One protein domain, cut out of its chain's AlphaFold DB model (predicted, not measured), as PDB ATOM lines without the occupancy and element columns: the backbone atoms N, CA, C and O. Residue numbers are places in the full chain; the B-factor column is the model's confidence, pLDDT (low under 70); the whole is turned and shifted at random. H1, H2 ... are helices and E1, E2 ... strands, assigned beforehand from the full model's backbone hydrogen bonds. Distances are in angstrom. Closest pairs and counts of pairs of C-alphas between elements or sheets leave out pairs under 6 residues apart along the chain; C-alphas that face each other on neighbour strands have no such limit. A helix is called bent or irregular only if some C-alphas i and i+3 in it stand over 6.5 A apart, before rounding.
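AT A GLANCE: This is residues 7 to 187 of the 226 residues of an uncharacterized protein of Ignisphaera aggregans (UniProt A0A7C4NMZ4). Two lobes share one long, bent hairpin, E1 and E2, which makes the long axis. In the first lobe H1 and H2 cover one face of the sheet that this hairpin makes with E3 and E4; in the second E8, E5, E11 and E12 lie across from the tip of the hairpin, E9 and E10 join on to E2, and the small hairpin E6 and E7 lies beside E12. The printed part has 181 residues, with two named helices and twelve named strands in the order E1 E2 H1 H2 E3 to E12, class mixed. The larger sheet is branched and twisted, its neighbour pairs antiparallel. The whole is compact, with a radius of gyration of the C-alphas of 18.5 A, yet elongated, spanning 59 by 33 by 30 A.

IN THESE COORDINATES: E1, residues 7 to 21, starts at C-alpha 7 (-7.741, 292.718, 0.463) and is 43.1 A long. E2, residues 25 to 41, is 45.5 A long and bends by 61 degrees at residue 37. H1 is residues 42 to 50 and H2 residues 52 to 66, 21.1 A. E3, residues 70 to 77, is 22.8 A long and E4, residues 80 to 87, 23.1 A. E5, residues 101 to 109, is 21.3 A long and bends by 69 degrees at residue 104. E6 is residues 121 to 123, E7 129 to 131, E8 143 to 147, E9 153 to 155, E10 158 to 162 and E11 170 to 175. E12, residues 179 to 183, ends at C-alpha 183 (28.869, 311.641, 15.315).

HOW THE PARTS SIT: E1 and E2 form a hairpin, with N 17 and O 29 2.7 A apart. E3 is on the other side of E1, with N 12 and O 72 2.8 A apart, and forms a hairpin with E4, with N 77 and O 80 2.8 A apart. H1 and H2 are on the same face, at heights over the sheet of 8.7 A and 8.2 A; their closest C-alphas, of Phe 48 and Phe 55, are 4.9 A apart, and they touch only at the corner. In H1 and H2 every O i to N i+4 pair is within hydrogen-bond range. E10 pairs with E2, N 26 and O 161 being 2.9 A apart, and E9 with E2, N 154 and O 30 being 2.8 A apart. E5 meets E9 only at a point. On one side of E5 is E8, with N 106 and O 146 2.9 A apart; on the other is E11, with N 107 and O 172 2.8 A apart. E11 and E12 form a hairpin, N 171 and O 182 being 2.8 A apart. E6 and E7 form a hairpin, with N 130 and O 122 2.9 A apart; the closest C-alphas of E7 and E12, of Tyr 131 and Ile 179, are 6.2 A apart.

THE WHOLE: The two C-alphas farthest apart, of Ser 41 and Ser 114, are 58.9 A apart. The printed part has no cut. The links E4 to E5, E5 to E6 and E7 to E8 are long. The mean pLDDT of the printed part is 78.6, and residues 88 to 92, residue 98 and residues 111 to 144 are under 70.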
ATOM      1  N   GLN A   7      -9.095 293.241   0.269       89.44
ATOM      2  CA  GLN A   7      -7.741 292.718   0.463       89.44
ATOM      3  C   GLN A   7      -7.263 292.968   1.888       89.44
ATOM      4  O   GLN A   7      -7.684 293.918   2.551       89.44
ATOM      5  N   GLU A   8      -6.384 292.077   2.330       89.88
ATOM      6  CA  GLU A   8      -5.745 292.123   3.636       89.88
ATOM      7  C   GLU A   8      -4.610 293.151   3.651       89.88
ATOM      8  O   GLU A   8      -3.788 293.218   2.735       89.88
ATOM      9  N   ILE A   9      -4.567 293.940   4.722       92.44
ATOM     10  CA  ILE A   9      -3.502 294.884   5.038       92.44
ATOM     11  C   ILE A   9      -2.911 294.476   6.378       92.44
ATOM     12  O   ILE A   9      -3.602 294.506   7.396       92.44
ATOM     13  N   GLU A  10      -1.630 294.138   6.390       93.88
ATOM     14  CA  GLU A  10      -0.893 293.903   7.626       93.88
ATOM     15  C   GLU A  10      -0.352 295.225   8.179       93.88
ATOM     16  O   GLU A  10       0.318 295.991   7.480       93.88
ATOM     17  N   VAL A  11      -0.647 295.487   9.451       95.31
ATOM     18  CA  VAL A  11      -0.199 296.676  10.176       95.31
ATOM     19  C   VAL A  11       0.601 296.253  11.397       95.31
ATOM     20  O   VAL A  11       0.123 295.531  12.274       95.31
ATOM     21  N   GLU A  12       1.834 296.735  11.463       95.12
ATOM     22  CA  GLU A  12       2.737 296.558  12.590       95.12
ATOM     23  C   GLU A  12       2.643 297.761  13.524       95.12
ATOM     24  O   GLU A  12       2.732 298.906  13.080       95.12
ATOM     25  N   PHE A  13       2.518 297.508  14.826       93.88
ATOM     26  CA  PHE A  13       2.472 298.552  15.847       93.88
ATOM     27  C   PHE A  13       3.694 298.509  16.749       93.88
ATOM     28  O   PHE A  13       4.173 297.431  17.127       93.88
ATOM     29  N   TYR A  14       4.151 299.697  17.142       92.94
ATOM     30  CA  TYR A  14       5.372 299.868  17.910       92.94
ATOM     31  C   TYR A  14       5.174 300.812  19.096       92.94
ATOM     32  O   TYR A  14       4.386 301.759  19.044       92.94
ATOM     33  N   ILE A  15       5.937 300.572  20.165       91.88
ATOM     34  CA  ILE A  15       6.035 301.474  21.319       91.88
ATOM     35  C   ILE A  15       7.479 301.943  21.520       91.88
ATOM     36  O   ILE A  15       8.405 301.167  21.261       91.88
ATOM     37  N   PRO A  16       7.690 303.181  21.999       91.44
ATOM     38  CA  PRO A  16       9.019 303.678  22.316       91.44
ATOM     39  C   PRO A  16       9.628 302.902  23.487       91.44
ATOM     40  O   PRO A  16       8.958 302.548  24.461       91.44
ATOM     41  N   HIS A  17      10.925 302.660  23.386       91.75
ATOM     42  CA  HIS A  17      11.759 302.021  24.382       91.75
ATOM     43  C   HIS A  17      13.058 302.815  24.513       91.75
ATOM     44  O   HIS A  17      13.903 302.820  23.616       91.75
ATOM     45  N   GLU A  18      13.199 303.514  25.635       91.62
ATOM     46  CA  GLU A  18      14.383 304.319  25.909       91.62
ATOM     47  C   GLU A  18      15.534 303.445  26.394       91.62
ATOM     48  O   GLU A  18      15.426 302.705  27.374       91.62
ATOM     49  N   ILE A  19      16.666 303.589  25.720       90.75
ATOM     50  CA  ILE A  19      17.935 302.989  26.082       90.75
ATOM     51  C   ILE A  19      18.859 304.088  26.578       90.75
ATOM     52  O   ILE A  19      19.160 305.047  25.865       90.75
ATOM     53  N   ARG A  20      19.347 303.918  27.805       90.06
ATOM     54  CA  ARG A  20      20.371 304.780  28.381       90.06
ATOM     55  C   ARG A  20      21.750 304.181  28.132       90.06
ATOM     56  O   ARG A  20      22.058 303.107  28.636       90.06
ATOM     57  N   LEU A  21      22.578 304.914  27.396       88.44
ATOM     58  CA  LEU A  21      23.970 304.581  27.110       88.44
ATOM     59  C   LEU A  21      24.862 305.295  28.133       88.44
ATOM     60  O   LEU A  21      25.478 306.324  27.841       88.44
ATOM     61  N   ASP A  22      24.847 304.779  29.364       83.44
ATOM     62  CA  ASP A  22      25.519 305.352  30.534       83.44
ATOM     63  C   ASP A  22      25.210 306.853  30.726       83.44
ATOM     64  O   ASP A  22      24.056 307.260  30.883       83.44
ATOM     65  N   ASP A  23      26.248 307.688  30.726       83.94
ATOM     66  CA  ASP A  23      26.170 309.146  30.821       83.94
ATOM     67  C   ASP A  23      26.465 309.824  29.473       83.94
ATOM     68  O   ASP A  23      26.744 311.020  29.433       83.94
ATOM     69  N   ILE A  24      26.473 309.064  28.374       85.19
ATOM     70  CA  ILE A  24      26.837 309.563  27.044       85.19
ATOM     71  C   ILE A  24      25.593 310.090  26.341       85.19
ATOM     72  O   ILE A  24      25.559 311.248  25.923       85.19
ATOM     73  N   ALA A  25      24.573 309.242  26.209       87.75
ATOM     74  CA  ALA A  25      23.354 309.556  25.482       87.75
ATOM     75  C   ALA A  25      22.173 308.687  25.933       87.75
ATOM     76  O   ALA A  25      22.346 307.615  26.513       87.75
ATOM     77  N   THR A  26      20.971 309.136  25.594       89.69
ATOM     78  CA  THR A  26      19.759 308.313  25.595       89.69
ATOM     79  C   THR A  26      19.259 308.196  24.160       89.69
ATOM     80  O   THR A  26      19.185 309.207  23.458       89.69
ATOM     81  N   ILE A  27      18.919 306.982  23.731       90.44
ATOM     82  CA  ILE A  27      18.324 306.703  22.419       90.44
ATOM     83  C   ILE A  27      16.945 306.094  22.631       90.44
ATOM     84  O   ILE A  27      16.799 305.154  23.411       90.44
ATOM     85  N   THR A  28      15.949 306.580  21.903       90.75
ATOM     86  CA  THR A  28      14.642 305.927  21.840       90.75
ATOM     87  C   THR A  28      14.613 304.991  20.642       90.75
ATOM     88  O   THR A  28      14.574 305.425  19.491       90.75
ATOM     89  N   LEU A  29      14.639 303.692  20.924       92.06
ATOM     90  CA  LEU A  29      14.326 302.654  19.947       92.06
ATOM     91  C   LEU A  29      12.870 302.250  20.096       92.06
ATOM     92  O   LEU A  29      12.166 302.741  20.975       92.06
ATOM     93  N   TYR A  30      12.412 301.334  19.259       92.19
ATOM     94  CA  TYR A  30      11.013 300.959  19.265       92.19
ATOM     95  C   TYR A  30      10.826 299.457  19.244       92.19
ATOM     96  O   TYR A  30      11.473 298.739  18.488       92.19
ATOM     97  N   ARG A  31       9.922 298.975  20.091       93.12
ATOM     98  CA  ARG A  31       9.599 297.556  20.218       93.12
ATOM     99  C   ARG A  31       8.319 297.261  19.455       93.12
ATOM    100  O   ARG A  31       7.322 297.948  19.678       93.12
ATOM    101  N   LYS A  32       8.331 296.230  18.608       93.75
ATOM    102  CA  LYS A  32       7.106 295.713  17.984       93.75
ATOM    103  C   LYS A  32       6.221 295.096  19.067       93.75
ATOM    104  O   LYS A  32       6.694 294.285  19.858       93.75
ATOM    105  N   VAL A  33       4.956 295.501  19.126       94.12
ATOM    106  CA  VAL A  33       4.001 295.027  20.149       94.12
ATOM    107  C   VAL A  33       2.828 294.261  19.569       94.12
ATOM    108  O   VAL A  33       2.241 293.441  20.268       94.12
ATOM    109  N   SER A  34       2.479 294.520  18.312       94.56
ATOM    110  CA  SER A  34       1.350 293.872  17.658       94.56
ATOM    111  C   SER A  34       1.551 293.836  16.144       94.56
ATOM    112  O   SER A  34       2.236 294.689  15.571       94.56
ATOM    113  N   LEU A  35       0.959 292.824  15.518       95.12
ATOM    114  CA  LEU A  35       0.766 292.688  14.081       95.12
ATOM    115  C   LEU A  35      -0.715 292.375  13.889       95.12
ATOM    116  O   LEU A  35      -1.192 291.352  14.382       95.12
ATOM    117  N   GLU A  36      -1.441 293.265  13.224       94.69
ATOM    118  CA  GLU A  36      -2.880 293.117  13.003       94.69
ATOM    119  C   GLU A  36      -3.207 293.176  11.518       94.69
ATOM    120  O   GLU A  36      -2.557 293.887  10.753       94.69
ATOM    121  N   THR A  37      -4.254 292.456  11.132       94.31
ATOM    122  CA  THR A  37      -4.759 292.439   9.761       94.31
ATOM    123  C   THR A  37      -6.039 293.260   9.669       94.31
ATOM    124  O   THR A  37      -6.985 293.053  10.435       94.31
ATOM    125  N   PHE A  38      -6.077 294.171   8.705       94.12
ATOM    126  CA  PHE A  38      -7.241 294.970   8.339       94.12
ATOM    127  C   PHE A  38      -7.718 294.571   6.946       94.12
ATOM    128  O   PHE A  38      -6.950 294.039   6.152       94.12
ATOM    129  N   TYR A  39      -8.989 294.828   6.653       92.75
ATOM    130  CA  TYR A  39      -9.589 294.506   5.363       92.75
ATOM    131  C   TYR A  39     -10.162 295.778   4.766       92.75
ATOM    132  O   TYR A  39     -11.011 296.416   5.386       92.75
ATOM    133  N   GLU A  40      -9.711 296.121   3.568       94.00
ATOM    134  CA  GLU A  40     -10.178 297.304   2.848       94.00
ATOM    135  C   GLU A  40     -10.605 296.941   1.431       94.00
ATOM    136  O   GLU A  40     -10.162 295.938   0.858       94.00
ATOM    137  N   SER A  41     -11.500 297.749   0.865       93.12
ATOM    138  CA  SER A  41     -11.952 297.549  -0.507       93.12
ATOM    139  C   SER A  41     -10.881 297.976  -1.509       93.12
ATOM    140  O   SER A  41     -10.052 298.851  -1.247       93.12
ATOM    141  N   LYS A  42     -10.930 297.392  -2.706       90.25
ATOM    142  CA  LYS A  42     -10.017 297.728  -3.804       90.25
ATOM    143  C   LYS A  42      -9.997 299.220  -4.153       90.25
ATOM    144  O   LYS A  42      -8.945 299.741  -4.509       90.25
ATOM    145  N   GLU A  43     -11.128 299.918  -4.038       90.75
ATOM    146  CA  GLU A  43     -11.200 301.364  -4.282       90.75
ATOM    147  C   GLU A  43     -10.357 302.157  -3.275       90.75
ATOM    148  O   GLU A  43      -9.619 303.059  -3.672       90.75
ATOM    149  N   VAL A  44     -10.423 301.793  -1.989       92.38
ATOM    150  CA  VAL A  44      -9.617 302.416  -0.929       92.38
ATOM    151  C   VAL A  44      -8.133 302.118  -1.151       92.38
ATOM    152  O   VAL A  44      -7.307 303.026  -1.109       92.38
ATOM    153  N   LEU A  45      -7.793 300.874  -1.485       91.38
ATOM    154  CA  LEU A  45      -6.410 300.466  -1.744       91.38
ATOM    155  C   LEU A  45      -5.788 301.196  -2.941       91.38
ATOM    156  O   LEU A  45      -4.645 301.641  -2.860       91.38
ATOM    157  N   ASN A  46      -6.542 301.375  -4.029       91.38
ATOM    158  CA  ASN A  46      -6.090 302.174  -5.170       91.38
ATOM    159  C   ASN A  46      -5.827 303.630  -4.753       91.38
ATOM    160  O   ASN A  46      -4.821 304.208  -5.151       91.38
ATOM    161  N   SER A  47      -6.662 304.203  -3.877       92.38
ATOM    162  CA  SER A  47      -6.438 305.570  -3.389       92.38
ATOM    163  C   SER A  47      -5.175 305.723  -2.531       92.38
ATOM    164  O   SER A  47      -4.583 306.800  -2.527       92.38
ATOM    165  N   PHE A  48      -4.720 304.660  -1.852       93.06
ATOM    166  CA  PHE A  48      -3.427 304.661  -1.155       93.06
ATOM    167  C   PHE A  48      -2.247 304.704  -2.125       93.06
ATOM    168  O   PHE A  48      -1.251 305.361  -1.838       93.06
ATOM    169  N   GLN A  49      -2.359 304.029  -3.273       88.56
ATOM    170  CA  GLN A  49      -1.340 304.076  -4.324       88.56
ATOM    171  C   GLN A  49      -1.246 305.471  -4.959       88.56
ATOM    172  O   GLN A  49      -0.148 305.928  -5.272       88.56
ATOM    173  N   ASP A  50      -2.384 306.141  -5.136       88.88
ATOM    174  CA  ASP A  50      -2.445 307.455  -5.778       88.88
ATOM    175  C   ASP A  50      -2.057 308.607  -4.832       88.88
ATOM    176  O   ASP A  50      -1.683 309.687  -5.296       88.88
ATOM    177  N   ASN A  51      -2.170 308.411  -3.511       90.06
ATOM    178  CA  ASN A  51      -1.923 309.450  -2.515       90.06
ATOM    179  C   ASN A  51      -1.402 308.884  -1.177       90.06
ATOM    180  O   ASN A  51      -2.167 308.394  -0.340       90.06
ATOM    181  N   GLU A  52      -0.099 309.049  -0.942       87.69
ATOM    182  CA  GLU A  52       0.575 308.619   0.288       87.69
ATOM    183  C   GLU A  52       0.020 309.310   1.548       87.69
ATOM    184  O   GLU A  52      -0.178 308.654   2.570       87.69
ATOM    185  N   ASP A  53      -0.343 310.597   1.476       90.06
ATOM    186  CA  ASP A  53      -0.918 311.322   2.618       90.06
ATOM    187  C   ASP A  53      -2.249 310.704   3.062       90.06
ATOM    188  O   ASP A  53      -2.568 310.668   4.255       90.06
ATOM    189  N   PHE A  54      -3.040 310.192   2.113       93.19
ATOM    190  CA  PHE A  54      -4.282 309.493   2.432       93.19
ATOM    191  C   PHE A  54      -4.004 308.167   3.147       93.19
ATOM    192  O   PHE A  54      -4.693 307.838   4.120       93.19
ATOM    193  N   PHE A  55      -2.964 307.443   2.726       93.94
ATOM    194  CA  PHE A  55      -2.549 306.205   3.380       93.94
ATOM    195  C   PHE A  55      -2.031 306.459   4.802       93.94
ATOM    196  O   PHE A  55      -2.476 305.807   5.751       93.94
ATOM    197  N   ILE A  56      -1.192 307.482   4.988       91.75
ATOM    198  CA  ILE A  56      -0.714 307.915   6.307       91.75
ATOM    199  C   ILE A  56      -1.887 308.358   7.192       91.75
ATOM    200  O   ILE A  56      -1.937 308.012   8.374       91.75
ATOM    201  N   ALA A  57      -2.867 309.087   6.649       92.88
ATOM    202  CA  ALA A  57      -4.046 309.514   7.402       92.88
ATOM    203  C   ALA A  57      -4.934 308.334   7.833       92.88
ATOM    204  O   ALA A  57      -5.460 308.337   8.951       92.88
ATOM    205  N   TRP A  58      -5.106 307.325   6.976       95.44
ATOM    206  CA  TRP A  58      -5.796 306.083   7.328       95.44
ATOM    207  C   TRP A  58      -5.053 305.333   8.439       95.44
ATOM    208  O   TRP A  58      -5.648 305.023   9.476       95.44
ATOM    209  N   LEU A  59      -3.738 305.161   8.287       94.88
ATOM    210  CA  LEU A  59      -2.885 304.500   9.274       94.88
ATOM    211  C   LEU A  59      -2.893 305.241  10.622       94.88
ATOM    212  O   LEU A  59      -2.975 304.620  11.679       94.88
ATOM    213  N   SER A  60      -2.903 306.576  10.588       92.81
ATOM    214  CA  SER A  60      -3.020 307.445  11.763       92.81
ATOM    215  C   SER A  60      -4.307 307.214  12.548       92.81
ATOM    216  O   SER A  60      -4.264 307.078  13.772       92.81
ATOM    217  N   LYS A  61      -5.455 307.082  11.868       93.25
ATOM    218  CA  LYS A  61      -6.738 306.784  12.532       93.25
ATOM    219  C   LYS A  61      -6.702 305.440  13.248       93.25
ATOM    220  O   LYS A  61      -7.152 305.346  14.391       93.25
ATOM    221  N   ILE A  62      -6.149 304.419  12.594       93.88
ATOM    222  CA  ILE A  62      -6.007 303.084  13.180       93.88
ATOM    223  C   ILE A  62      -5.079 303.142  14.391       93.88
ATOM    224  O   ILE A  62      -5.480 302.739  15.484       93.88
ATOM    225  N   SER A  63      -3.883 303.708  14.229       91.69
ATOM    226  CA  SER A  63      -2.893 303.815  15.304       91.69
ATOM    227  C   SER A  63      -3.450 304.569  16.513       91.69
ATOM    228  O   SER A  63      -3.337 304.094  17.644       91.69
ATOM    229  N   PHE A  64      -4.149 305.687  16.280       89.56
ATOM    230  CA  PHE A  64      -4.811 306.464  17.329       89.56
ATOM    231  C   PHE A  64      -5.892 305.656  18.055       89.56
ATOM    232  O   PHE A  64      -5.942 305.670  19.282       89.56
ATOM    233  N   SER A  65      -6.723 304.906  17.320       90.75
ATOM    234  CA  SER A  65      -7.770 304.065  17.918       90.75
ATOM    235  C   SER A  65      -7.206 302.958  18.816       90.75
ATOM    236  O   SER A  65      -7.833 302.575  19.803       90.75
ATOM    237  N   ARG A  66      -6.005 302.471  18.491       90.38
ATOM    238  CA  ARG A  66      -5.283 301.449  19.251       90.38
ATOM    239  C   ARG A  66      -4.396 302.025  20.359       90.38
ATOM    240  O   ARG A  66      -3.931 301.271  21.207       90.38
ATOM    241  N   GLY A  67      -4.179 303.339  20.375       89.00
ATOM    242  CA  GLY A  67      -3.304 304.007  21.339       89.00
ATOM    243  C   GLY A  67      -1.811 303.777  21.090       89.00
ATOM    244  O   GLY A  67      -1.012 303.983  22.004       89.00
ATOM    245  N   TYR A  68      -1.421 303.358  19.883       89.69
ATOM    246  CA  TYR A  68      -0.016 303.182  19.529       89.69
ATOM    247  C   TYR A  68       0.538 304.467  18.894       89.69
ATOM    248  O   TYR A  68      -0.112 305.045  18.018       89.69
ATOM    249  N   PRO A  69       1.721 304.944  19.324       86.06
ATOM    250  CA  PRO A  69       2.314 306.175  18.800       86.06
ATOM    251  C   PRO A  69       2.913 306.001  17.401       86.06
ATOM    252  O   PRO A  69       3.087 306.984  16.684       86.06
ATOM    253  N   VAL A  70       3.238 304.761  17.024       89.38
ATOM    254  CA  VAL A  70       3.892 304.433  15.760       89.38
ATOM    255  C   VAL A  70       3.252 303.187  15.170       89.38
ATOM    256  O   VAL A  70       3.061 302.180  15.863       89.38
ATOM    257  N   ALA A  71       2.974 303.252  13.873       92.44
ATOM    258  CA  ALA A  71       2.510 302.129  13.084       92.44
ATOM    259  C   ALA A  71       3.186 302.111  11.713       92.44
ATOM    260  O   ALA A  71       3.551 303.157  11.172       92.44
ATOM    261  N   ARG A  72       3.305 300.919  11.137       92.88
ATOM    262  CA  ARG A  72       3.784 300.696   9.776       92.88
ATOM    263  C   ARG A  72       2.805 299.789   9.050       92.88
ATOM    264  O   ARG A  72       2.380 298.786   9.614       92.88
ATOM    265  N   ALA A  73       2.483 300.114   7.808       93.81
ATOM    266  CA  ALA A  73       1.667 299.272   6.945       93.81
ATOM    267  C   ALA A  73       2.350 299.093   5.591       93.81
ATOM    268  O   ALA A  73       2.901 300.046   5.040       93.81
ATOM    269  N   VAL A  74       2.295 297.876   5.055       90.69
ATOM    270  CA  VAL A  74       2.778 297.559   3.707       90.69
ATOM    271  C   VAL A  74       1.664 296.843   2.966       90.69
ATOM    272  O   VAL A  74       1.109 295.864   3.461       90.69
ATOM    273  N   ILE A  75       1.343 297.326   1.772       89.94
ATOM    274  CA  ILE A  75       0.299 296.754   0.921       89.94
ATOM    275  C   ILE A  75       0.837 296.496  -0.478       89.94
ATOM    276  O   ILE A  75       1.741 297.185  -0.953       89.94
ATOM    277  N   LYS A  76       0.250 295.512  -1.159       86.94
ATOM    278  CA  LYS A  76       0.523 295.236  -2.569       86.94
ATOM    279  C   LYS A  76      -0.739 295.471  -3.390       86.94
ATOM    280  O   LYS A  76      -1.662 294.668  -3.344       86.94
ATOM    281  N   VAL A  77      -0.744 296.536  -4.186       86.25
ATOM    282  CA  VAL A  77      -1.883 296.956  -5.011       86.25
ATOM    283  C   VAL A  77      -1.444 296.976  -6.470       86.25
ATOM    284  O   VAL A  77      -0.452 297.610  -6.809       86.25
ATOM    285  N   ASN A  78      -2.138 296.244  -7.347       84.94
ATOM    286  CA  ASN A  78      -1.838 296.187  -8.789       84.94
ATOM    287  C   ASN A  78      -0.354 295.891  -9.121       84.94
ATOM    288  O   ASN A  78       0.207 296.463 -10.049       84.94
ATOM    289  N   ASN A  79       0.281 294.985  -8.365       84.12
ATOM    290  CA  ASN A  79       1.720 294.665  -8.412       84.12
ATOM    291  C   ASN A  79       2.691 295.767  -7.946       84.12
ATOM    292  O   ASN A  79       3.898 295.533  -7.963       84.12
ATOM    293  N   THR A  80       2.192 296.893  -7.449       87.06
ATOM    294  CA  THR A  80       2.976 297.934  -6.778       87.06
ATOM    295  C   THR A  80       2.971 297.692  -5.270       87.06
ATOM    296  O   THR A  80       1.931 297.360  -4.704       87.06
ATOM    297  N   ILE A  81       4.121 297.846  -4.610       88.38
ATOM    298  CA  ILE A  81       4.202 297.853  -3.143       88.38
ATOM    299  C   ILE A  81       4.110 299.303  -2.681       88.38
ATOM    300  O   ILE A  81       4.864 300.144  -3.166       88.38
ATOM    301  N   VAL A  82       3.198 299.575  -1.755       88.50
ATOM    302  CA  VAL A  82       3.043 300.881  -1.111       88.50
ATOM    303  C   VAL A  82       3.281 300.685   0.381       88.50
ATOM    304  O   VAL A  82       2.755 299.745   0.980       88.50
ATOM    305  N   GLU A  83       4.092 301.549   0.976       87.19
ATOM    306  CA  GLU A  83       4.422 301.522   2.398       87.19
ATOM    307  C   GLU A  83       4.021 302.853   3.031       87.19
ATOM    308  O   GLU A  83       4.200 303.905   2.429       87.19
ATOM    309  N   ALA A  84       3.474 302.795   4.242       88.69
ATOM    310  CA  ALA A  84       3.252 303.966   5.076       88.69
ATOM    311  C   ALA A  84       3.864 303.732   6.453       88.69
ATOM    312  O   ALA A  84       3.661 302.684   7.076       88.69
ATOM    313  N   LEU A  85       4.578 304.743   6.941       87.88
ATOM    314  CA  LEU A  85       5.164 304.776   8.270       87.88
ATOM    315  C   LEU A  85       4.654 306.011   9.009       87.88
ATOM    316  O   LEU A  85       4.920 307.147   8.623       87.88
ATOM    317  N   LEU A  86       3.919 305.782  10.092       85.69
ATOM    318  CA  LEU A  86       3.461 306.833  10.984       85.69
ATOM    319  C   LEU A  86       4.433 306.968  12.156       85.69
ATOM    320  O   LEU A  86       4.595 306.026  12.928       85.69
ATOM    321  N   SER A  87       4.989 308.162  12.345       77.62
ATOM    322  CA  SER A  87       5.691 308.547  13.572       77.62
ATOM    323  C   SER A  87       5.051 309.800  14.169       77.62
ATOM    324  O   SER A  87       4.780 310.772  13.460       77.62
ATOM    325  N   SER A  88       4.789 309.785  15.479       64.62
ATOM    326  CA  SER A  88       4.207 310.920  16.211       64.62
ATOM    327  C   SER A  88       5.162 312.105  16.372       64.62
ATOM    328  O   SER A  88       4.745 313.204  16.752       64.62
ATOM    329  N   ASP A  89       6.446 311.895  16.104       58.94
ATOM    330  CA  ASP A  89       7.493 312.716  16.681       58.94
ATOM    331  C   ASP A  89       8.045 313.717  15.664       58.94
ATOM    332  O   ASP A  89       8.937 313.436  14.870       58.94
ATOM    333  N   LYS A  90       7.549 314.960  15.742       56.25
ATOM    334  CA  LYS A  90       8.200 316.132  15.126       56.25
ATOM    335  C   LYS A  90       9.437 316.521  15.931       56.25
ATOM    336  O   LYS A  90       9.464 317.563  16.593       56.25
ATOM    337  N   LEU A  91      10.447 315.665  15.929       61.88
ATOM    338  CA  LEU A  91      11.690 315.923  16.640       61.88
ATOM    339  C   LEU A  91      12.711 316.579  15.726       61.88
ATOM    340  O   LEU A  91      12.782 316.314  14.533       61.88
ATOM    341  N   LYS A  92      13.504 317.472  16.317       55.91
ATOM    342  CA  LYS A  92      14.578 318.163  15.597       55.91
ATOM    343  C   LYS A  92      15.789 317.265  15.361       55.91
ATOM    344  O   LYS A  92      16.521 317.512  14.413       55.91
ATOM    345  N   TYR A  93      16.002 316.274  16.229       71.38
ATOM    346  CA  TYR A  93      17.164 315.391  16.188       71.38
ATOM    347  C   TYR A  93      16.722 313.959  16.413       71.38
ATOM    348  O   TYR A  93      16.278 313.582  17.498       71.38
ATOM    349  N   PHE A  94      16.849 313.181  15.356       73.69
ATOM    350  CA  PHE A  94      16.565 311.770  15.340       73.69
ATOM    351  C   PHE A  94      17.591 311.086  14.448       73.69
ATOM    352  O   PHE A  94      18.246 311.715  13.616       73.69
ATOM    353  N   ILE A  95      17.737 309.790  14.653       77.75
ATOM    354  CA  ILE A  95      18.460 308.927  13.746       77.75
ATOM    355  C   ILE A  95      17.494 308.602  12.627       77.75
ATOM    356  O   ILE A  95      16.510 307.888  12.844       77.75
ATOM    357  N   ASP A  96      17.749 309.188  11.465       70.62
ATOM    358  CA  ASP A  96      16.986 308.850  10.282       70.62
ATOM    359  C   ASP A  96      17.442 307.484   9.785       70.62
ATOM    360  O   ASP A  96      18.638 307.221   9.642       70.62
ATOM    361  N   SER A  97      16.478 306.597   9.603       71.81
ATOM    362  CA  SER A  97      16.712 305.302   8.999       71.81
ATOM    363  C   SER A  97      15.717 305.203   7.858       71.81
ATOM    364  O   SER A  97      14.516 305.176   8.142       71.81
ATOM    365  N   PRO A  98      16.174 305.096   6.598       64.88
ATOM    366  CA  PRO A  98      15.281 305.057   5.440       64.88
ATOM    367  C   PRO A  98      14.348 303.837   5.462       64.88
ATOM    368  O   PRO A  98      13.355 303.789   4.744       64.88
ATOM    369  N   TYR A  99      14.658 302.842   6.301       72.56
ATOM    370  CA  TYR A  99      13.850 301.649   6.508       72.56
ATOM    371  C   TYR A  99      13.805 301.258   7.981       72.56
ATOM    372  O   TYR A  99      14.775 301.451   8.719       72.56
ATOM    373  N   ILE A 100      12.735 300.572   8.381       82.88
ATOM    374  CA  ILE A 100      12.682 299.888   9.674       82.88
ATOM    375  C   ILE A 100      13.725 298.767   9.684       82.88
ATOM    376  O   ILE A 100      13.642 297.809   8.911       82.88
ATOM    377  N   SER A 101      14.716 298.913  10.563       87.50
ATOM    378  CA  SER A 101      15.824 297.963  10.707       87.50
ATOM    379  C   SER A 101      15.941 297.516  12.158       87.50
ATOM    380  O   SER A 101      15.809 298.329  13.077       87.50
ATOM    381  N   ARG A 102      16.184 296.224  12.384       91.00
ATOM    382  CA  ARG A 102      16.354 295.686  13.735       91.00
ATOM    383  C   ARG A 102      17.765 295.985  14.222       91.00
ATOM    384  O   ARG A 102      18.731 295.607  13.563       91.00
ATOM    385  N   ILE A 103      17.894 296.609  15.387       90.94
ATOM    386  CA  ILE A 103      19.192 296.820  16.030       90.94
ATOM    387  C   ILE A 103      19.676 295.522  16.670       90.94
ATOM    388  O   ILE A 103      18.920 294.794  17.307       90.94
ATOM    389  N   ARG A 104      20.968 295.256  16.496       88.81
ATOM    390  CA  ARG A 104      21.679 294.120  17.083       88.81
ATOM    391  C   ARG A 104      22.639 294.574  18.163       88.81
ATOM    392  O   ARG A 104      22.647 293.999  19.240       88.81
ATOM    393  N   ARG A 105      23.453 295.596  17.898       88.00
ATOM    394  CA  ARG A 105      24.461 296.068  18.856       88.00
ATOM    395  C   ARG A 105      24.651 297.568  18.777       88.00
ATOM    396  O   ARG A 105      24.484 298.172  17.719       88.00
ATOM    397  N   ILE A 106      25.036 298.139  19.911       87.50
ATOM    398  CA  ILE A 106      25.403 299.542  20.043       87.50
ATOM    399  C   ILE A 106      26.846 299.610  20.525       87.50
ATOM    400  O   ILE A 106      27.198 299.085  21.587       87.50
ATOM    401  N   TYR A 107      27.674 300.286  19.743       84.69
ATOM    402  CA  TYR A 107      29.074 300.522  20.044       84.69
ATOM    403  C   TYR A 107      29.327 301.998  20.294       84.69
ATOM    404  O   TYR A 107      28.645 302.877  19.759       84.69
ATOM    405  N   MET A 108      30.380 302.249  21.058       82.88
ATOM    406  CA  MET A 108      30.959 303.570  21.224       82.88
ATOM    407  C   MET A 108      32.336 303.618  20.588       82.88
ATOM    408  O   MET A 108      33.153 302.724  20.812       82.88
ATOM    409  N   ILE A 109      32.612 304.723  19.900       76.19
ATOM    410  CA  ILE A 109      33.954 305.069  19.450       76.19
ATOM    411  C   ILE A 109      34.477 306.245  20.275       76.19
ATOM    412  O   ILE A 109      33.841 307.297  20.373       76.19
ATOM    413  N   GLN A 110      35.672 306.060  20.833       71.94
ATOM    414  CA  GLN A 110      36.467 307.095  21.489       71.94
ATOM    415  C   GLN A 110      37.728 307.368  20.665       71.94
ATOM    416  O   GLN A 110      38.324 306.442  20.122       71.94
ATOM    417  N   ASN A 111      38.166 308.624  20.622       63.53
ATOM    418  CA  ASN A 111      39.379 309.080  19.943       63.53
ATOM    419  C   ASN A 111      39.409 308.792  18.428       63.53
ATOM    420  O   ASN A 111      40.367 308.228  17.899       63.53
ATOM    421  N   LEU A 112      38.405 309.280  17.694       61.66
ATOM    422  CA  LEU A 112      38.281 309.170  16.231       61.66
ATOM    423  C   LEU A 112      39.524 309.680  15.469       61.66
ATOM    424  O   LEU A 112      39.757 309.292  14.325       61.66
ATOM    425  N   LYS A 113      40.330 310.540  16.110       51.66
ATOM    426  CA  LYS A 113      41.525 311.184  15.543       51.66
ATOM    427  C   LYS A 113      42.667 310.226  15.173       51.66
ATOM    428  O   LYS A 113      43.541 310.661  14.430       51.66
ATOM    429  N   SER A 114      42.689 308.973  15.643       44.75
ATOM    430  CA  SER A 114      43.786 308.033  15.330       44.75
ATOM    431  C   SER A 114      43.435 306.892  14.374       44.75
ATOM    432  O   SER A 114      44.349 306.360  13.751       44.75
ATOM    433  N   SER A 115      42.160 306.519  14.223       46.59
ATOM    434  CA  SER A 115      41.810 305.220  13.609       46.59
ATOM    435  C   SER A 115      40.881 305.327  12.393       46.59
ATOM    436  O   SER A 115      40.851 304.451  11.544       46.59
ATOM    437  N   VAL A 116      40.179 306.447  12.204       46.69
ATOM    438  CA  VAL A 116      39.083 306.531  11.216       46.69
ATOM    439  C   VAL A 116      39.476 307.329   9.965       46.69
ATOM    440  O   VAL A 116      38.713 308.121   9.426       46.69
ATOM    441  N   SER A 117      40.698 307.130   9.466       42.66
ATOM    442  CA  SER A 117      41.112 307.687   8.162       42.66
ATOM    443  C   SER A 117      40.699 306.807   6.969       42.66
ATOM    444  O   SER A 117      40.956 307.176   5.824       42.66
ATOM    445  N   LYS A 118      40.048 305.657   7.215       44.38
ATOM    446  CA  LYS A 118      39.650 304.675   6.187       44.38
ATOM    447  C   LYS A 118      38.287 304.015   6.450       44.38
ATOM    448  O   LYS A 118      38.135 302.813   6.256       44.38
ATOM    449  N   LEU A 119      37.278 304.770   6.886       49.00
ATOM    450  CA  LEU A 119      35.900 304.286   6.738       49.00
ATOM    451  C   LEU A 119      35.501 304.467   5.271       49.00
ATOM    452  O   LEU A 119      35.342 305.594   4.810       49.00
ATOM    453  N   ASN A 120      35.364 303.362   4.535       45.66
ATOM    454  CA  ASN A 120      34.804 303.389   3.187       45.66
ATOM    455  C   ASN A 120      33.329 303.799   3.277       45.66
ATOM    456  O   ASN A 120      32.458 303.001   3.623       45.66
ATOM    457  N   THR A 121      33.061 305.066   2.985       47.62
ATOM    458  CA  THR A 121      31.722 305.587   2.723       47.62
ATOM    459  C   THR A 121      31.345 305.250   1.286       47.62
ATOM    460  O   THR A 121      32.023 305.700   0.361       47.62
ATOM    461  N   SER A 122      30.268 304.495   1.080       44.22
ATOM    462  CA  SER A 122      29.577 304.471  -0.211       44.22
ATOM    463  C   SER A 122      28.329 305.332  -0.102       44.22
ATOM    464  O   SER A 122      27.538 305.167   0.826       44.22
ATOM    465  N   THR A 123      28.154 306.254  -1.036       40.78
ATOM    466  CA  THR A 123      26.957 307.090  -1.115       40.78
ATOM    467  C   THR A 123      25.887 306.334  -1.898       40.78
ATOM    468  O   THR A 123      26.147 305.909  -3.026       40.78
ATOM    469  N   ASN A 124      24.703 306.141  -1.315       43.69
ATOM    470  CA  ASN A 124      23.557 305.628  -2.072       43.69
ATOM    471  C   ASN A 124      22.972 306.727  -2.978       43.69
ATOM    472  O   ASN A 124      23.326 307.901  -2.847       43.69
ATOM    473  N   GLN A 125      22.091 306.346  -3.912       33.94
ATOM    474  CA  GLN A 125      21.506 307.248  -4.922       33.94
ATOM    475  C   GLN A 125      20.768 308.464  -4.324       33.94
ATOM    476  O   GLN A 125      20.639 309.475  -5.008       33.94
ATOM    477  N   ASP A 126      20.402 308.404  -3.041       38.50
ATOM    478  CA  ASP A 126      19.722 309.473  -2.300       38.50
ATOM    479  C   ASP A 126      20.673 310.382  -1.488       38.50
ATOM    480  O   ASP A 126      20.231 311.235  -0.723       38.50
ATOM    481  N   GLY A 127      21.995 310.238  -1.644       38.03
ATOM    482  CA  GLY A 127      22.985 311.127  -1.017       38.03
ATOM    483  C   GLY A 127      23.361 310.781   0.430       38.03
ATOM    484  O   GLY A 127      24.149 311.502   1.045       38.03
ATOM    485  N   GLU A 128      22.855 309.671   0.970       38.59
ATOM    486  CA  GLU A 128      23.183 309.208   2.320       38.59
ATOM    487  C   GLU A 128      24.486 308.398   2.367       38.59
ATOM    488  O   GLU A 128      24.763 307.551   1.510       38.59
ATOM    489  N   ASN A 129      25.296 308.654   3.400       42.94
ATOM    490  CA  ASN A 129      26.538 307.928   3.658       42.94
ATOM    491  C   ASN A 129      26.226 306.557   4.272       42.94
ATOM    492  O   ASN A 129      25.941 306.462   5.466       42.94
ATOM    493  N   VAL A 130      26.340 305.494   3.479       41.03
ATOM    494  CA  VAL A 130      26.246 304.110   3.956       41.03
ATOM    495  C   VAL A 130      27.658 303.570   4.183       41.03
ATOM    496  O   VAL A 130      28.502 303.578   3.284       41.03
ATOM    497  N   TYR A 131      27.940 303.116   5.405       52.06
ATOM    498  CA  TYR A 131      29.240 302.555   5.780       52.06
ATOM    499  C   TYR A 131      29.211 301.032   5.596       52.06
ATOM    500  O   TYR A 131      28.427 300.337   6.240       52.06
ATOM    501  N   THR A 132      30.044 300.511   4.690       42.28
ATOM    502  CA  THR A 132      29.886 299.154   4.122       42.28
ATOM    503  C   THR A 132      30.678 298.044   4.809       42.28
ATOM    504  O   THR A 132      30.393 296.876   4.564       42.28
ATOM    505  N   SER A 133      31.631 298.336   5.699       41.28
ATOM    506  CA  SER A 133      32.290 297.269   6.467       41.28
ATOM    507  C   SER A 133      32.984 297.780   7.726       41.28
ATOM    508  O   SER A 133      33.797 298.699   7.645       41.28
ATOM    509  N   LEU A 134      32.747 297.114   8.861       50.28
ATOM    510  CA  LEU A 134      33.496 297.290  10.117       50.28
ATOM    511  C   LEU A 134      34.507 296.148  10.354       50.28
ATOM    512  O   LEU A 134      34.954 295.921  11.477       50.28
ATOM    513  N   ASP A 135      34.846 295.381   9.314       41.66
ATOM    514  CA  ASP A 135      35.549 294.102   9.475       41.66
ATOM    515  C   ASP A 135      37.075 294.204   9.625       41.66
ATOM    516  O   ASP A 135      37.713 293.190   9.904       41.66
ATOM    517  N   GLN A 136      37.677 295.395   9.537       43.09
ATOM    518  CA  GLN A 136      39.134 295.553   9.699       43.09
ATOM    519  C   GLN A 136      39.598 296.190  11.020       43.09
ATOM    520  O   GLN A 136      40.794 296.181  11.284       43.09
ATOM    521  N   GLU A 137      38.704 296.651  11.904       44.28
ATOM    522  CA  GLU A 137      39.110 297.323  13.159       44.28
ATOM    523  C   GLU A 137      38.360 296.843  14.414       44.28
ATOM    524  O   GLU A 137      38.185 297.583  15.384       44.28
ATOM    525  N   LYS A 138      37.971 295.560  14.457       43.91
ATOM    526  CA  LYS A 138      37.327 294.955  15.643       43.91
ATOM    527  C   LYS A 138      38.153 295.075  16.934       43.91
ATOM    528  O   LYS A 138      37.571 295.020  18.009       43.91
ATOM    529  N   SER A 139      39.477 295.262  16.856       43.28
ATOM    530  CA  SER A 139      40.332 295.376  18.049       43.28
ATOM    531  C   SER A 139      40.649 296.808  18.491       43.28
ATOM    532  O   SER A 139      41.225 296.969  19.562       43.28
ATOM    533  N   ALA A 140      40.324 297.837  17.696       44.75
ATOM    534  CA  ALA A 140      40.713 299.224  17.986       44.75
ATOM    535  C   ALA A 140      39.529 300.167  18.272       44.75
ATOM    536  O   ALA A 140      39.757 301.263  18.780       44.75
ATOM    537  N   LEU A 141      38.285 299.769  17.966       50.34
ATOM    538  CA  LEU A 141      37.165 300.718  17.870       50.34
ATOM    539  C   LEU A 141      35.895 300.422  18.681       50.34
ATOM    540  O   LEU A 141      34.986 301.242  18.639       50.34
ATOM    541  N   ALA A 142      35.765 299.315  19.409       52.56
ATOM    542  CA  ALA A 142      34.433 298.892  19.849       52.56
ATOM    543  C   ALA A 142      34.404 298.337  21.276       52.56
ATOM    544  O   ALA A 142      34.423 297.126  21.485       52.56
ATOM    545  N   ASN A 143      34.258 299.220  22.266       65.50
ATOM    546  CA  ASN A 143      33.609 298.795  23.503       65.50
ATOM    547  C   ASN A 143      32.119 298.631  23.180       65.50
ATOM    548  O   ASN A 143      31.445 299.609  22.843       65.50
ATOM    549  N   ILE A 144      31.623 297.391  23.223       63.69
ATOM    550  CA  ILE A 144      30.186 297.120  23.141       63.69
ATOM    551  C   ILE A 144      29.556 297.798  24.356       63.69
ATOM    552  O   ILE A 144      29.804 297.384  25.486       63.69
ATOM    553  N   LEU A 145      28.775 298.852  24.122       70.62
ATOM    554  CA  LEU A 145      27.988 299.472  25.184       70.62
ATOM    555  C   LEU A 145      26.786 298.595  25.512       70.62
ATOM    556  O   LEU A 145      26.421 298.438  26.673       70.62
ATOM    557  N   GLN A 146      26.177 298.015  24.475       78.69
ATOM    558  CA  GLN A 146      25.006 297.178  24.640       78.69
ATOM    559  C   GLN A 146      24.890 296.147  23.521       78.69
ATOM    560  O   GLN A 146      24.945 296.485  22.335       78.69
ATOM    561  N   ASP A 147      24.707 294.886  23.911       84.56
ATOM    562  CA  ASP A 147      24.298 293.815  23.005       84.56
ATOM    563  C   ASP A 147      22.777 293.646  23.097       84.56
ATOM    564  O   ASP A 147      22.242 293.342  24.163       84.56
ATOM    565  N   LEU A 148      22.097 293.887  21.978       87.38
ATOM    566  CA  LEU A 148      20.646 293.833  21.802       87.38
ATOM    567  C   LEU A 148      20.255 292.720  20.819       87.38
ATOM    568  O   LEU A 148      19.134 292.688  20.318       87.38
ATOM    569  N   SER A 149      21.160 291.779  20.525       85.38
ATOM    570  CA  SER A 149      20.942 290.735  19.510       85.38
ATOM    571  C   SER A 149      19.742 289.833  19.823       85.38
ATOM    572  O   SER A 149      19.173 289.219  18.921       85.38
ATOM    573  N   ASN A 150      19.341 289.767  21.094       86.75
ATOM    574  CA  ASN A 150      18.184 289.004  21.556       86.75
ATOM    575  C   ASN A 150      16.911 289.855  21.692       86.75
ATOM    576  O   ASN A 150      15.836 289.297  21.891       86.75
ATOM    577  N   ASP A 151      17.011 291.178  21.555       88.81
ATOM    578  CA  ASP A 151      15.879 292.092  21.657       88.81
ATOM    579  C   ASP A 151      15.278 292.386  20.276       88.81
ATOM    580  O   ASP A 151      15.979 292.487  19.263       88.81
ATOM    581  N   GLU A 152      13.956 292.536  20.219       91.44
ATOM    582  CA  GLU A 152      13.229 292.982  19.024       91.44
ATOM    583  C   GLU A 152      13.023 294.498  19.064       91.44
ATOM    584  O   GLU A 152      11.907 295.003  19.232       91.44
ATOM    585  N   LEU A 153      14.137 295.225  18.963       93.12
ATOM    586  CA  LEU A 153      14.155 296.681  18.908       93.12
ATOM    587  C   LEU A 153      14.520 297.164  17.511       93.12
ATOM    588  O   LEU A 153      15.447 296.663  16.875       93.12
ATOM    589  N   TYR A 154      13.787 298.167  17.060       91.44
ATOM    590  CA  TYR A 154      13.840 298.703  15.715       91.44
ATOM    591  C   TYR A 154      14.197 300.184  15.738       91.44
ATOM    592  O   TYR A 154      13.876 300.903  16.692       91.44
ATOM    593  N   ILE A 155      14.852 300.618  14.666       88.19
ATOM    594  CA  ILE A 155      15.184 302.014  14.409       88.19
ATOM    595  C   ILE A 155      14.317 302.563  13.272       88.19
ATOM    596  O   ILE A 155      14.240 301.963  12.199       88.19
ATOM    597  N   PHE A 156      13.653 303.685  13.539       79.06
ATOM    598  CA  PHE A 156      12.892 304.488  12.581       79.06
ATOM    599  C   PHE A 156      12.765 305.889  13.181       79.06
ATOM    600  O   PHE A 156      12.229 306.032  14.272       79.06
ATOM    601  N   PHE A 157      13.334 306.920  12.558       77.94
ATOM    602  CA  PHE A 157      13.317 308.286  13.109       77.94
ATOM    603  C   PHE A 157      13.601 308.358  14.623       77.94
ATOM    604  O   PHE A 157      12.899 309.035  15.372       77.94
ATOM    605  N   SER A 158      14.608 307.621  15.094       82.25
ATOM    606  CA  SER A 158      14.792 307.358  16.521       82.25
ATOM    607  C   SER A 158      15.356 308.578  17.255       82.25
ATOM    608  O   SER A 158      16.496 308.960  16.980       82.25
ATOM    609  N   PRO A 159      14.617 309.184  18.204       85.12
ATOM    610  CA  PRO A 159      15.117 310.287  19.018       85.12
ATOM    611  C   PRO A 159      16.471 309.961  19.657       85.12
ATOM    612  O   PRO A 159      16.654 308.876  20.219       85.12
ATOM    613  N   ILE A 160      17.392 310.923  19.643       86.44
ATOM    614  CA  ILE A 160      18.660 310.820  20.371       86.44
ATOM    615  C   ILE A 160      18.918 312.087  21.182       86.44
ATOM    616  O   ILE A 160      18.838 313.208  20.678       86.44
ATOM    617  N   ASN A 161      19.247 311.901  22.458       87.31
ATOM    618  CA  ASN A 161      19.628 312.975  23.361       87.31
ATOM    619  C   ASN A 161      21.056 312.755  23.861       87.31
ATOM    620  O   ASN A 161      21.316 311.809  24.602       87.31
ATOM    621  N   VAL A 162      21.973 313.640  23.475       86.06
ATOM    622  CA  VAL A 162      23.376 313.579  23.900       86.06
ATOM    623  C   VAL A 162      23.536 314.279  25.248       86.06
ATOM    624  O   VAL A 162      23.267 315.474  25.376       86.06
ATOM    625  N   ILE A 163      23.997 313.526  26.243       85.69
ATOM    626  CA  ILE A 163      24.218 313.974  27.620       85.69
ATOM    627  C   ILE A 163      25.635 314.546  27.758       85.69
ATOM    628  O   ILE A 163      25.792 315.705  28.147       85.69
ATOM    629  N   ASP A 164      26.660 313.768  27.397       83.81
ATOM    630  CA  ASP A 164      28.069 314.173  27.483       83.81
ATOM    631  C   ASP A 164      28.882 313.688  26.264       83.81
ATOM    632  O   ASP A 164      29.375 312.556  26.247       83.81
ATOM    633  N   PRO A 165      29.081 314.542  25.242       78.19
ATOM    634  CA  PRO A 165      29.848 314.182  24.050       78.19
ATOM    635  C   PRO A 165      31.363 314.121  24.297       78.19
ATOM    636  O   PRO A 165      32.103 313.755  23.398       78.19
ATOM    637  N   SER A 166      31.870 314.493  25.481       81.69
ATOM    638  CA  SER A 166      33.310 314.356  25.764       81.69
ATOM    639  C   SER A 166      33.728 312.905  26.018       81.69
ATOM    640  O   SER A 166      34.907 312.571  25.923       81.69
ATOM    641  N   LYS A 167      32.756 312.035  26.327       80.38
ATOM    642  CA  LYS A 167      32.974 310.618  26.627       80.38
ATOM    643  C   LYS A 167      33.034 309.732  25.382       80.38
ATOM    644  O   LYS A 167      33.485 308.594  25.491       80.38
ATOM    645  N   ALA A 168      32.582 310.229  24.231       80.62
ATOM    646  CA  ALA A 168      32.505 309.482  22.981       80.62
ATOM    647  C   ALA A 168      32.498 310.431  21.781       80.62
ATOM    648  O   ALA A 168      31.778 311.425  21.783       80.62
ATOM    649  N   ASP A 169      33.225 310.085  20.722       78.94
ATOM    650  CA  ASP A 169      33.186 310.852  19.473       78.94
ATOM    651  C   ASP A 169      31.996 310.437  18.600       78.94
ATOM    652  O   ASP A 169      31.376 311.268  17.929       78.94
ATOM    653  N   ALA A 170      31.666 309.142  18.608       81.31
ATOM    654  CA  ALA A 170      30.571 308.596  17.822       81.31
ATOM    655  C   ALA A 170      29.906 307.386  18.488       81.31
ATOM    656  O   ALA A 170      30.528 306.647  19.257       81.31
ATOM    657  N   LEU A 171      28.642 307.173  18.131       85.88
ATOM    658  CA  LEU A 171      27.919 305.926  18.347       85.88
ATOM    659  C   LEU A 171      27.792 305.179  17.026       85.88
ATOM    660  O   LEU A 171      27.599 305.783  15.971       85.88
ATOM    661  N   VAL A 172      27.877 303.856  17.100       85.50
ATOM    662  CA  VAL A 172      27.684 302.976  15.950       85.50
ATOM    663  C   VAL A 172      26.588 301.984  16.280       85.50
ATOM    664  O   VAL A 172      26.665 301.287  17.290       85.50
ATOM    665  N   LEU A 173      25.569 301.926  15.432       86.94
ATOM    666  CA  LEU A 173      24.449 301.005  15.565       86.94
ATOM    667  C   LEU A 173      24.587 299.943  14.483       86.94
ATOM    668  O   LEU A 173      24.498 300.247  13.296       86.94
ATOM    669  N   GLU A 174      24.820 298.702  14.890       86.25
ATOM    670  CA  GLU A 174      24.738 297.556  13.988       86.25
ATOM    671  C   GLU A 174      23.284 297.112  13.911       86.25
ATOM    672  O   GLU A 174      22.668 296.785  14.930       86.25
ATOM    673  N   THR A 175      22.749 297.093  12.699       88.50
ATOM    674  CA  THR A 175      21.413 296.609  12.380       88.50
ATOM    675  C   THR A 175      21.491 295.325  11.558       88.50
ATOM    676  O   THR A 175      22.556 294.869  11.145       88.50
ATOM    677  N   ASP A 176      20.345 294.706  11.312       85.25
ATOM    678  CA  ASP A 176      20.212 293.607  10.358       85.25
ATOM    679  C   ASP A 176      20.471 294.008   8.897       85.25
ATOM    680  O   ASP A 176      20.785 293.136   8.086       85.25
ATOM    681  N   ARG A 177      20.370 295.301   8.569       81.19
ATOM    682  CA  ARG A 177      20.581 295.837   7.215       81.19
ATOM    683  C   ARG A 177      21.933 296.513   7.007       81.19
ATOM    684  O   ARG A 177      22.291 296.783   5.864       81.19
ATOM    685  N   GLY A 178      22.686 296.787   8.069       80.31
ATOM    686  CA  GLY A 178      23.988 297.433   7.957       80.31
ATOM    687  C   GLY A 178      24.396 298.167   9.223       80.31
ATOM    688  O   GLY A 178      24.104 297.735  10.335       80.31
ATOM    689  N   ILE A 179      25.120 299.269   9.051       80.44
ATOM    690  CA  ILE A 179      25.703 300.024  10.155       80.44
ATOM    691  C   ILE A 179      25.321 301.493  10.025       80.44
ATOM    692  O   ILE A 179      25.547 302.110   8.986       80.44
ATOM    693  N   VAL A 180      24.792 302.057  11.107       80.62
ATOM    694  CA  VAL A 180      24.491 303.484  11.227       80.62
ATOM    695  C   VAL A 180      25.551 304.132  12.107       80.62
ATOM    696  O   VAL A 180      25.773 303.709  13.241       80.62
ATOM    697  N   PHE A 181      26.216 305.159  11.584       78.69
ATOM    698  CA  PHE A 181      27.280 305.879  12.279       78.69
ATOM    699  C   PHE A 181      26.816 307.285  12.658       78.69
ATOM    700  O   PHE A 181      26.389 308.059  11.803       78.69
ATOM    701  N   LEU A 182      26.933 307.627  13.939       81.19
ATOM    702  CA  LEU A 182      26.382 308.848  14.519       81.19
ATOM    703  C   LEU A 182      27.473 309.628  15.237       81.19
ATOM    704  O   LEU A 182      27.905 309.246  16.324       81.19
ATOM    705  N   ARG A 183      27.905 310.751  14.660       81.25
ATOM    706  CA  ARG A 183      28.869 311.641  15.315       81.25
ATOM    707  C   ARG A 183      28.185 312.498  16.369       81.25
ATOM    708  O   ARG A 183      27.301 313.289  16.039       81.25
ATOM    709  N   LEU A 184      28.625 312.394  17.618       81.19
ATOM    710  CA  LEU A 184      27.969 313.085  18.730       81.19
ATOM    711  C   LEU A 184      28.215 314.599  18.732       81.19
ATOM    712  O   LEU A 184      27.386 315.347  19.240       81.19
ATOM    713  N   ASP A 185      29.316 315.063  18.136       75.69
ATOM    714  CA  ASP A 185      29.634 316.491  17.995       75.69
ATOM    715  C   ASP A 185      28.685 317.235  17.043       75.69
ATOM    716  O   ASP A 185      28.463 318.436  17.206       75.69
ATOM    717  N   SER A 186      28.101 316.520  16.081       73.88
ATOM    718  CA  SER A 186      27.134 317.055  15.119       73.88
ATOM    719  C   SER A 186      25.713 317.180  15.675       73.88
ATOM    720  O   SER A 186      24.887 317.878  15.088       73.88
ATOM    721  N   ILE A 187      25.427 316.540  16.814       76.19
ATOM    722  CA  ILE A 187      24.091 316.503  17.410       76.19
ATOM    723  C   ILE A 187      23.961 317.648  18.425       76.19
ATOM    724  O   ILE A 187      24.694 317.694  19.419       76.19
TER     725      ILE A 187